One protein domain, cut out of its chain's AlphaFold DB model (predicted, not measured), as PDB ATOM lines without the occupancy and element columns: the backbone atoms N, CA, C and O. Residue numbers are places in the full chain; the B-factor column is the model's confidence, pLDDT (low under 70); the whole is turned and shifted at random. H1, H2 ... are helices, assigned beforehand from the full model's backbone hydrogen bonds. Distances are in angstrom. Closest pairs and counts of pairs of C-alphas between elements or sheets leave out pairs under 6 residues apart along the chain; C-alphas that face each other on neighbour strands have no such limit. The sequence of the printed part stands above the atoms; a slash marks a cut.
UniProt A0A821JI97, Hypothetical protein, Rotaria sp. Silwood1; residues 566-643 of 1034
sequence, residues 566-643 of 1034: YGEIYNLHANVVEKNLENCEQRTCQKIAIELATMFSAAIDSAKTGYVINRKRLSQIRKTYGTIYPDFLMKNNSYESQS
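This is residues 566 to 643 of the 1034 residues of the protein "Hypothetical protein" of Rotaria sp. Silwood1 (UniProt A0A821JI97). Two long helices, H1 and H2, fold back as a hairpin; the shorter H4 packs at a tilt on part of H1. Residues 626 to 643 have no named element. The 78 printed residues include four named helices and no named strand: all helix, compact, radius of gyration of the C-alphas 12.9 A, spans 39 by 28 by 20 A.

Find C-alpha 566 at (196.627, 207.062, 149.090); H1 runs to residue 582, 24.7 A. Next come H2, residues 586 to 604, 26.8 A; H3, residues 606 to 609; and H4, residues 615 to 625, ending at (181.974, 200.171, 144.970).

H1 and H2 touch at a shallow tilt of 17 degrees, opposite ways; look at their closest C-alphas, Asn 580 and Cys 589, 5.4 A. H1 touches H4 with residues 572 to 576 alone, closest C-alphas Val 576 and Tyr 625, 6.4 A. H3 meets H2 only through their link. In H1, H2 and H4 every O i to N i+4 pair is within hydrogen-bond range; H3 is too short.

The printed part has no cut. Confidence is under 70 at residues 581 to 588, 606 to 607, 609 to 612 and 634 to 636.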
ATOM      1  N   TYR A 566     196.378 208.405 149.629       73.81
ATOM      2  CA  TYR A 566     196.627 207.062 149.090       73.81
ATOM      3  C   TYR A 566     195.906 205.981 149.915       73.81
ATOM      4  O   TYR A 566     195.515 204.954 149.372       73.81
ATOM      5  N   GLY A 567     195.660 206.237 151.208       74.88
ATOM      6  CA  GLY A 567     194.857 205.378 152.076       74.88
ATOM      7  C   GLY A 567     193.396 205.233 151.628       74.88
ATOM      8  O   GLY A 567     192.822 204.159 151.789       74.88
ATOM      9  N   GLU A 568     192.786 206.263 151.028       77.38
ATOM     10  CA  GLU A 568     191.448 206.144 150.429       77.38
ATOM     11  C   GLU A 568     191.468 205.172 149.246       77.38
ATOM     12  O   GLU A 568     190.627 204.276 149.169       77.38
ATOM     13  N   ILE A 569     192.455 205.317 148.359       82.88
ATOM     14  CA  ILE A 569     192.610 204.462 147.175       82.88
ATOM     15  C   ILE A 569     192.916 203.029 147.596       82.88
ATOM     16  O   ILE A 569     192.305 202.109 147.072       82.88
ATOM     17  N   TYR A 570     193.786 202.844 148.590       80.75
ATOM     18  CA  TYR A 570     194.119 201.538 149.156       80.75
ATOM     19  C   TYR A 570     192.884 200.816 149.711       80.75
ATOM     20  O   TYR A 570     192.630 199.663 149.370       80.75
ATOM     21  N   ASN A 571     192.069 201.502 150.521       80.19
ATOM     22  CA  ASN A 571     190.855 200.914 151.093       80.19
ATOM     23  C   ASN A 571     189.795 200.610 150.023       80.19
ATOM     24  O   ASN A 571     189.106 199.595 150.104       80.19
ATOM     25  N   LEU A 572     189.655 201.485 149.022       84.00
ATOM     26  CA  LEU A 572     188.742 201.258 147.905       84.00
ATOM     27  C   LEU A 572     189.216 200.093 147.026       84.00
ATOM     28  O   LEU A 572     188.393 199.274 146.634       84.00
ATOM     29  N   HIS A 573     190.522 199.995 146.768       85.50
ATOM     30  CA  HIS A 573     191.145 198.881 146.056       85.50
ATOM     31  C   HIS A 573     190.869 197.560 146.767       85.50
ATOM     32  O   HIS A 573     190.317 196.654 146.152       85.50
ATOM     33  N   ALA A 574     191.151 197.481 148.073       79.44
ATOM     34  CA  ALA A 574     190.868 196.293 148.873       79.44
ATOM     35  C   ALA A 574     189.389 195.877 148.782       79.44
ATOM     36  O   ALA A 574     189.098 194.709 148.561       79.44
ATOM     37  N   ASN A 575     188.454 196.831 148.861       81.88
ATOM     38  CA  ASN A 575     187.018 196.548 148.745       81.88
ATOM     39  C   ASN A 575     186.600 196.073 147.337       81.88
ATOM     40  O   ASN A 575     185.717 195.233 147.199       81.88
ATOM     41  N   VAL A 576     187.207 196.612 146.274       82.88
ATOM     42  CA  VAL A 576     186.932 196.168 144.895       82.88
ATOM     43  C   VAL A 576     187.483 194.767 144.647       82.88
ATOM     44  O   VAL A 576     186.790 193.953 144.043       82.88
ATOM     45  N   VAL A 577     188.701 194.484 145.118       79.00
ATOM     46  CA  VAL A 577     189.301 193.146 145.029       79.00
ATOM     47  C   VAL A 577     188.450 192.134 145.790       79.00
ATOM     48  O   VAL A 577     188.145 191.078 145.249       79.00
ATOM     49  N   GLU A 578     187.978 192.492 146.982       78.25
ATOM     50  CA  GLU A 578     187.098 191.638 147.778       78.25
ATOM     51  C   GLU A 578     185.810 191.271 147.029       78.25
ATOM     52  O   GLU A 578     185.490 190.099 146.849       78.25
ATOM     53  N   LYS A 579     185.109 192.271 146.486       75.50
ATOM     54  CA  LYS A 579     183.880 192.053 145.706       75.50
ATOM     55  C   LYS A 579     184.107 191.265 144.418       75.50
ATOM     56  O   LYS A 579     183.164 190.659 143.914       75.50
ATOM     57  N   ASN A 580     185.320 191.308 143.860       72.88
ATOM     58  CA  ASN A 580     185.701 190.521 142.689       72.88
ATOM     59  C   ASN A 580     185.735 189.020 143.009       72.88
ATOM     60  O   ASN A 580     185.286 188.209 142.204       72.88
ATOM     61  N   LEU A 581     186.231 188.660 144.195       67.81
ATOM     62  CA  LEU A 581     186.305 187.267 144.635       67.81
ATOM     63  C   LEU A 581     184.918 186.655 144.887       67.81
ATOM     64  O   LEU A 581     184.755 185.447 144.757       67.81
ATOM     65  N   GLU A 582     183.915 187.480 145.199       64.69
ATOM     66  CA  GLU A 582     182.579 187.024 145.603       64.69
ATOM     67  C   GLU A 582     181.520 187.007 144.474       64.69
ATOM     68  O   GLU A 582     180.480 186.380 144.657       64.69
ATOM     69  N   ASN A 583     181.731 187.661 143.314       57.59
ATOM     70  CA  ASN A 583     180.682 187.881 142.291       57.59
ATOM     71  C   ASN A 583     181.072 187.540 140.830       57.59
ATOM     72  O   ASN A 583     182.220 187.673 140.416       57.59
ATOM     73  N   CYS A 584     180.067 187.226 139.995       40.72
ATOM     74  CA  CYS A 584     180.176 186.853 138.567       40.72
ATOM     75  C   CYS A 584     180.608 187.972 137.579       40.72
ATOM     76  O   CYS A 584     180.738 187.706 136.385       40.72
ATOM     77  N   GLU A 585     180.858 189.213 138.019       50.75
ATOM     78  CA  GLU A 585     181.323 190.333 137.163       50.75
ATOM     79  C   GLU A 585     182.865 190.443 137.079       50.75
ATOM     80  O   GLU A 585     183.427 191.532 136.911       50.75
ATOM     81  N   GLN A 586     183.570 189.309 137.189       62.09
ATOM     82  CA  GLN A 586     185.019 189.235 137.425       62.09
ATOM     83  C   GLN A 586     185.871 190.119 136.503       62.09
ATOM     84  O   GLN A 586     186.793 190.805 136.946       62.09
ATOM     85  N   ARG A 587     185.539 190.175 135.206       63.25
ATOM     86  CA  ARG A 587     186.316 190.948 134.220       63.25
ATOM     87  C   ARG A 587     186.254 192.462 134.447       63.25
ATOM     88  O   ARG A 587     187.235 193.152 134.169       63.25
ATOM     89  N   THR A 588     185.127 192.995 134.918       66.62
ATOM     90  CA  THR A 588     184.971 194.441 135.164       66.62
ATOM     91  C   THR A 588     185.670 194.838 136.461       66.62
ATOM     92  O   THR A 588     186.455 195.789 136.466       66.62
ATOM     93  N   CYS A 589     185.463 194.069 137.533       70.62
ATOM     94  CA  CYS A 589     186.122 194.295 138.820       70.62
ATOM     95  C   CYS A 589     187.649 194.175 138.710       70.62
ATOM     96  O   CYS A 589     188.361 194.998 139.277       70.62
ATOM     97  N   GLN A 590     188.159 193.234 137.908       74.44
ATOM     98  CA  GLN A 590     189.594 193.084 137.662       74.44
ATOM     99  C   GLN A 590     190.204 194.314 136.974       74.44
ATOM    100  O   GLN A 590     191.251 194.798 137.399       74.44
ATOM    101  N   LYS A 591     189.539 194.878 135.955       81.44
ATOM    102  CA  LYS A 591     190.007 196.114 135.301       81.44
ATOM    103  C   LYS A 591     190.042 197.294 136.271       81.44
ATOM    104  O   LYS A 591     190.994 198.068 136.250       81.44
ATOM    105  N   ILE A 592     189.030 197.419 137.128       84.69
ATOM    106  CA  ILE A 592     188.952 198.495 138.126       84.69
ATOM    107  C   ILE A 592     189.993 198.299 139.231       84.69
ATOM    108  O   ILE A 592     190.590 199.277 139.671       84.69
ATOM    109  N   ALA A 593     190.252 197.061 139.656       82.81
ATOM    110  CA  ALA A 593     191.320 196.750 140.599       82.81
ATOM    111  C   ALA A 593     192.687 197.156 140.029       82.81
ATOM    112  O   ALA A 593     193.416 197.890 140.686       82.81
ATOM    113  N   ILE A 594     192.989 196.800 138.774       83.31
ATOM    114  CA  ILE A 594     194.226 197.221 138.091       83.31
ATOM    115  C   ILE A 594     194.302 198.753 137.969       83.31
ATOM    116  O   ILE A 594     195.349 199.350 138.230       83.31
ATOM    117  N   GLU A 595     193.194 199.416 137.624       86.00
ATOM    118  CA  GLU A 595     193.113 200.882 137.562       86.00
ATOM    119  C   GLU A 595     193.423 201.519 138.931       86.00
ATOM    120  O   GLU A 595     194.234 202.442 139.018       86.00
ATOM    121  N   LEU A 596     192.840 201.001 140.016       86.62
ATOM    122  CA  LEU A 596     193.078 201.475 141.382       86.62
ATOM    123  C   LEU A 596     194.494 201.154 141.885       86.62
ATOM    124  O   LEU A 596     195.092 202.003 142.541       86.62
ATOM    125  N   ALA A 597     195.050 199.986 141.555       83.50
ATOM    126  CA  ALA A 597     196.440 199.612 141.832       83.50
ATOM    127  C   ALA A 597     197.419 200.599 141.177       83.50
ATOM    128  O   ALA A 597     198.361 201.079 141.810       83.50
ATOM    129  N   THR A 598     197.135 200.978 139.930       81.56
ATOM    130  CA  THR A 598     197.908 201.973 139.180       81.56
ATOM    131  C   THR A 598     197.778 203.364 139.802       81.56
ATOM    132  O   THR A 598     198.783 204.034 140.043       81.56
ATOM    133  N   MET A 599     196.553 203.797 140.132       83.31
ATOM    134  CA  MET A 599     196.319 205.070 140.827       83.31
ATOM    135  C   MET A 599     197.015 205.116 142.188       83.31
ATOM    136  O   MET A 599     197.507 206.171 142.581       83.31
ATOM    137  N   PHE A 600     197.054 203.995 142.906       82.81
ATOM    138  CA  PHE A 600     197.712 203.877 144.201       82.81
ATOM    139  C   PHE A 600     199.232 204.024 144.079       82.81
ATOM    140  O   PHE A 600     199.813 204.836 144.798       82.81
ATOM    141  N   SER A 601     199.857 203.321 143.129       79.69
ATOM    142  CA  SER A 601     201.288 203.471 142.833       79.69
ATOM    143  C   SER A 601     201.629 204.924 142.463       79.69
ATOM    144  O   SER A 601     202.480 205.557 143.090       79.69
ATOM    145  N   ALA A 602     200.844 205.535 141.569       76.31
ATOM    146  CA  ALA A 602     201.014 206.940 141.199       76.31
ATOM    147  C   ALA A 602     200.789 207.915 142.377       76.31
ATOM    148  O   ALA A 602     201.433 208.960 142.457       76.31
ATOM    149  N   ALA A 603     199.894 207.586 143.316       77.06
ATOM    150  CA  ALA A 603     199.649 208.385 144.514       77.06
ATOM    151  C   ALA A 603     200.846 208.381 145.475       77.06
ATOM    152  O   ALA A 603     201.151 209.426 146.056       77.06
ATOM    153  N   ILE A 604     201.540 207.247 145.626       75.94
ATOM    154  CA  ILE A 604     202.747 207.132 146.463       75.94
ATOM    155  C   ILE A 604     203.841 208.074 145.952       75.94
ATOM    156  O   ILE A 604     204.475 208.777 146.744       75.94
ATOM    157  N   ASP A 605     204.006 208.146 144.633       74.06
ATOM    158  CA  ASP A 605     205.001 209.003 143.994       74.06
ATOM    159  C   ASP A 605     204.491 210.405 143.640       74.06
ATOM    160  O   ASP A 605     205.258 211.218 143.119       74.06
ATOM    161  N   SER A 606     203.239 210.749 143.959       69.94
ATOM    162  CA  SER A 606     202.637 212.056 143.638       69.94
ATOM    163  C   SER A 606     203.448 213.241 144.176       69.94
ATOM    164  O   SER A 606     203.577 214.261 143.503       69.94
ATOM    165  N   ALA A 607     204.087 213.092 145.341       67.81
ATOM    166  CA  ALA A 607     204.963 214.115 145.911       67.81
ATOM    167  C   ALA A 607     206.182 214.423 145.018       67.81
ATOM    168  O   ALA A 607     206.559 215.587 144.870       67.81
ATOM    169  N   LYS A 608     206.764 213.386 144.395       71.19
ATOM    170  CA  LYS A 608     207.934 213.482 143.506       71.19
ATOM    171  C   LYS A 608     207.545 213.830 142.071       71.19
ATOM    172  O   LYS A 608     208.305 214.484 141.364       71.19
ATOM    173  N   THR A 609     206.392 213.346 141.625       67.06
ATOM    174  CA  THR A 609     205.955 213.416 140.225       67.06
ATOM    175  C   THR A 609     204.997 214.571 139.967       67.06
ATOM    176  O   THR A 609     204.753 214.901 138.817       67.06
ATOM    177  N   GLY A 610     204.418 215.179 141.004       62.53
ATOM    178  CA  GLY A 610     203.327 216.144 140.848       62.53
ATOM    179  C   GLY A 610     202.071 215.539 140.215       62.53
ATOM    180  O   GLY A 610     201.206 216.286 139.760       62.53
ATOM    181  N   TYR A 611     201.966 214.205 140.153       68.56
ATOM    182  CA  TYR A 611     200.821 213.532 139.560       68.56
ATOM    183  C   TYR A 611     199.547 213.840 140.348       68.56
ATOM    184  O   TYR A 611     199.447 213.570 141.547       68.56
ATOM    185  N   VAL A 612     198.553 214.389 139.650       65.94
ATOM    186  CA  VAL A 612     197.240 214.678 140.221       65.94
ATOM    187  C   VAL A 612     196.287 213.552 139.853       65.94
ATOM    188  O   VAL A 612     195.948 213.341 138.691       65.94
ATOM    189  N   ILE A 613     195.814 212.853 140.877       73.44
ATOM    190  CA  ILE A 613     194.866 211.749 140.743       73.44
ATOM    191  C   ILE A 613     193.547 212.268 140.160       73.44
ATOM    192  O   ILE A 613     193.009 213.289 140.605       73.44
ATOM    193  N   ASN A 614     192.984 211.543 139.187       77.12
ATOM    194  CA  ASN A 614     191.695 211.883 138.587       77.12
ATOM    195  C   ASN A 614     190.546 211.690 139.596       77.12
ATOM    196  O   ASN A 614     189.923 210.630 139.683       77.12
ATOM    197  N   ARG A 615     190.227 212.753 140.342       75.31
ATOM    198  CA  ARG A 615     189.185 212.738 141.383       75.31
ATOM    199  C   ARG A 615     187.793 212.417 140.857       75.31
ATOM    200  O   ARG A 615     187.002 211.826 141.585       75.31
ATOM    201  N   LYS A 616     187.472 212.801 139.615       81.69
ATOM    202  CA  LYS A 616     186.158 212.510 139.020       81.69
ATOM    203  C   LYS A 616     185.989 211.004 138.850       81.69
ATOM    204  O   LYS A 616     184.987 210.453 139.297       81.69
ATOM    205  N   ARG A 617     186.998 210.349 138.271       85.50
ATOM    206  CA  ARG A 617     187.009 208.898 138.083       85.50
ATOM    207  C   ARG A 617     187.029 208.155 139.417       85.50
ATOM    208  O   ARG A 617     186.193 207.281 139.628       85.50
ATOM    209  N   LEU A 618     187.882 208.568 140.356       84.00
ATOM    210  CA  LEU A 618     187.919 207.973 141.693       84.00
ATOM    211  C   LEU A 618     186.571 208.111 142.423       84.00
ATOM    212  O   LEU A 618     186.092 207.157 143.030       84.00
ATOM    213  N   SER A 619     185.909 209.268 142.313       84.44
ATOM    214  CA  SER A 619     184.577 209.478 142.886       84.44
ATOM    215  C   SER A 619     183.509 208.591 142.241       84.44
ATOM    216  O   SER A 619     182.623 208.126 142.956       84.44
ATOM    217  N   GLN A 620     183.578 208.340 140.929       85.81
ATOM    218  CA  GLN A 620     182.679 207.399 140.252       85.81
ATOM    219  C   GLN A 620     182.866 205.982 140.803       85.81
ATOM    220  O   GLN A 620     181.895 205.386 141.259       85.81
ATOM    221  N   ILE A 621     184.109 205.492 140.854       86.69
ATOM    222  CA  ILE A 621     184.423 204.164 141.402       86.69
ATOM    223  C   ILE A 621     183.949 204.071 142.857       86.69
ATOM    224  O   ILE A 621     183.292 203.107 143.239       86.69
ATOM    225  N   ARG A 622     184.191 205.104 143.671       86.25
ATOM    226  CA  ARG A 622     183.742 205.152 145.067       86.25
ATOM    227  C   ARG A 622     182.219 205.101 145.208       86.25
ATOM    228  O   ARG A 622     181.734 204.448 146.125       86.25
ATOM    229  N   LYS A 623     181.459 205.779 144.344       86.25
ATOM    230  CA  LYS A 623     179.986 205.725 144.374       86.25
ATOM    231  C   LYS A 623     179.464 204.330 144.038       86.25
ATOM    232  O   LYS A 623     178.497 203.900 144.654       86.25
ATOM    233  N   THR A 624     180.115 203.635 143.109       82.94
ATOM    234  CA  THR A 624     179.718 202.286 142.691       82.94
ATOM    235  C   THR A 624     180.139 201.221 143.706       82.94
ATOM    236  O   THR A 624     179.329 200.386 144.094       82.94
ATOM    237  N   TYR A 625     181.386 201.260 144.183       81.19
ATOM    238  CA  TYR A 625     181.974 200.171 144.970       81.19
ATOM    239  C   TYR A 625     182.171 200.500 146.457       81.19
ATOM    240  O   TYR A 625     182.284 199.578 147.255       81.19
ATOM    241  N   GLY A 626     182.168 201.772 146.865       76.69
ATOM    242  CA  GLY A 626     182.526 202.236 148.216       76.69
ATOM    243  C   GLY A 626     181.358 202.530 149.167       76.69
ATOM    244  O   GLY A 626     181.537 203.300 150.114       76.69
ATOM    245  N   THR A 627     180.168 201.978 148.913       78.00
ATOM    246  CA  THR A 627     178.946 202.178 149.724       78.00
ATOM    247  C   THR A 627     178.761 201.133 150.825       78.00
ATOM    248  O   THR A 627     178.237 201.458 151.890       78.00
ATOM    249  N   ILE A 628     179.217 199.902 150.583       78.69
ATOM    250  CA  ILE A 628     179.191 198.765 151.514       78.69
ATOM    251  C   ILE A 628     180.593 198.145 151.518       78.69
ATOM    252  O   ILE A 628     181.200 198.020 150.446       78.69
ATOM    253  N   TYR A 629     181.091 197.801 152.705       81.25
ATOM    254  CA  TYR A 629     182.428 197.243 152.943       81.25
ATOM    255  C   TYR A 629     182.334 195.850 153.585       81.25
ATOM    256  O   TYR A 629     181.337 195.568 154.239       81.25
ATOM    257  N   PRO A 630     183.346 194.988 153.466       81.06
ATOM    258  CA  PRO A 630     183.379 193.745 154.228       81.06
ATOM    259  C   PRO A 630     183.481 193.996 155.748       81.06
ATOM    260  O   PRO A 630     184.021 195.014 156.201       81.06
ATOM    261  N   ASP A 631     182.945 193.065 156.533       78.38
ATOM    262  CA  ASP A 631     182.869 193.048 158.003       78.38
ATOM    263  C   ASP A 631     184.217 193.283 158.699       78.38
ATOM    264  O   ASP A 631     184.293 194.079 159.642       78.38
ATOM    265  N   PHE A 632     185.298 192.693 158.188       78.56
ATOM    266  CA  PHE A 632     186.647 192.856 158.742       78.56
ATOM    267  C   PHE A 632     187.219 194.284 158.624       78.56
ATOM    268  O   PHE A 632     188.185 194.617 159.306       78.56
ATOM    269  N   LEU A 633     186.638 195.167 157.795       72.81
ATOM    270  CA  LEU A 633     187.019 196.591 157.739       72.81
ATOM    271  C   LEU A 633     186.299 197.455 158.788       72.81
ATOM    272  O   LEU A 633     186.540 198.666 158.850       72.81
ATOM    273  N   MET A 634     185.415 196.859 159.599       66.81
ATOM    274  CA  MET A 634     184.750 197.484 160.751       66.81
ATOM    275  C   MET A 634     184.081 198.835 160.430       66.81
ATOM    276  O   MET A 634     184.148 199.800 161.196       66.81
ATOM    277  N   LYS A 635     183.424 198.928 159.265       68.81
ATOM    278  CA  LYS A 635     182.639 200.104 158.854       68.81
ATOM    279  C   LYS A 635     181.163 199.940 159.232       68.81
ATOM    280  O   LYS A 635     180.628 198.836 159.218       68.81
ATOM    281  N   ASN A 636     180.488 201.066 159.496       57.03
ATOM    282  CA  ASN A 636     179.072 201.112 159.906       57.03
ATOM    283  C   ASN A 636     178.104 200.421 158.928       57.03
ATOM    284  O   ASN A 636     177.036 199.997 159.354       57.03
ATOM    285  N   ASN A 637     178.449 200.360 157.637       74.50
ATOM    286  CA  ASN A 637     177.675 199.672 156.607       74.50
ATOM    287  C   ASN A 637     178.535 198.543 156.029       74.50
ATOM    288  O   ASN A 637     179.383 198.800 155.164       74.50
ATOM    289  N   SER A 638     178.368 197.336 156.568       81.44
ATOM    290  CA  SER A 638     179.180 196.178 156.206       81.44
ATOM    291  C   SER A 638     178.371 194.923 155.890       81.44
ATOM    292  O   SER A 638     177.213 194.810 156.289       81.44
ATOM    293  N   TYR A 639     178.984 194.015 155.132       83.38
ATOM    294  CA  TYR A 639     178.464 192.687 154.810       83.38
ATOM    295  C   TYR A 639     179.446 191.612 155.292       83.38
ATOM    296  O   TYR A 639     180.640 191.880 155.424       83.38
ATOM    297  N   GLU A 640     178.956 190.405 155.566       86.50
ATOM    298  CA  GLU A 640     179.811 189.284 155.962       86.50
ATOM    299  C   GLU A 640     180.633 188.794 154.764       86.50
ATOM    300  O   GLU A 640     180.083 188.188 153.840       86.50
ATOM    301  N   SER A 641     181.943 189.053 154.778       85.81
ATOM    302  CA  SER A 641     182.836 188.631 153.698       85.81
ATOM    303  C   SER A 641     183.002 187.113 153.681       85.81
ATOM    304  O   SER A 641     183.265 186.498 154.715       85.81
ATOM    305  N   GLN A 642     182.899 186.503 152.505       85.56
ATOM    306  CA  GLN A 642     183.126 185.071 152.301       85.56
ATOM    307  C   GLN A 642     184.575 184.746 151.913       85.56
ATOM    308  O   GLN A 642     184.923 183.569 151.780       85.56
ATOM    309  N   SER A 643     185.437 185.756 151.765       85.94
ATOM    310  CA  SER A 643     186.860 185.539 151.511       85.94
ATOM    311  C   SER A 643     187.578 184.963 152.728       85.94
ATOM    312  O   SER A 643     187.078 184.958 153.861       85.94
TER     313      SER A 643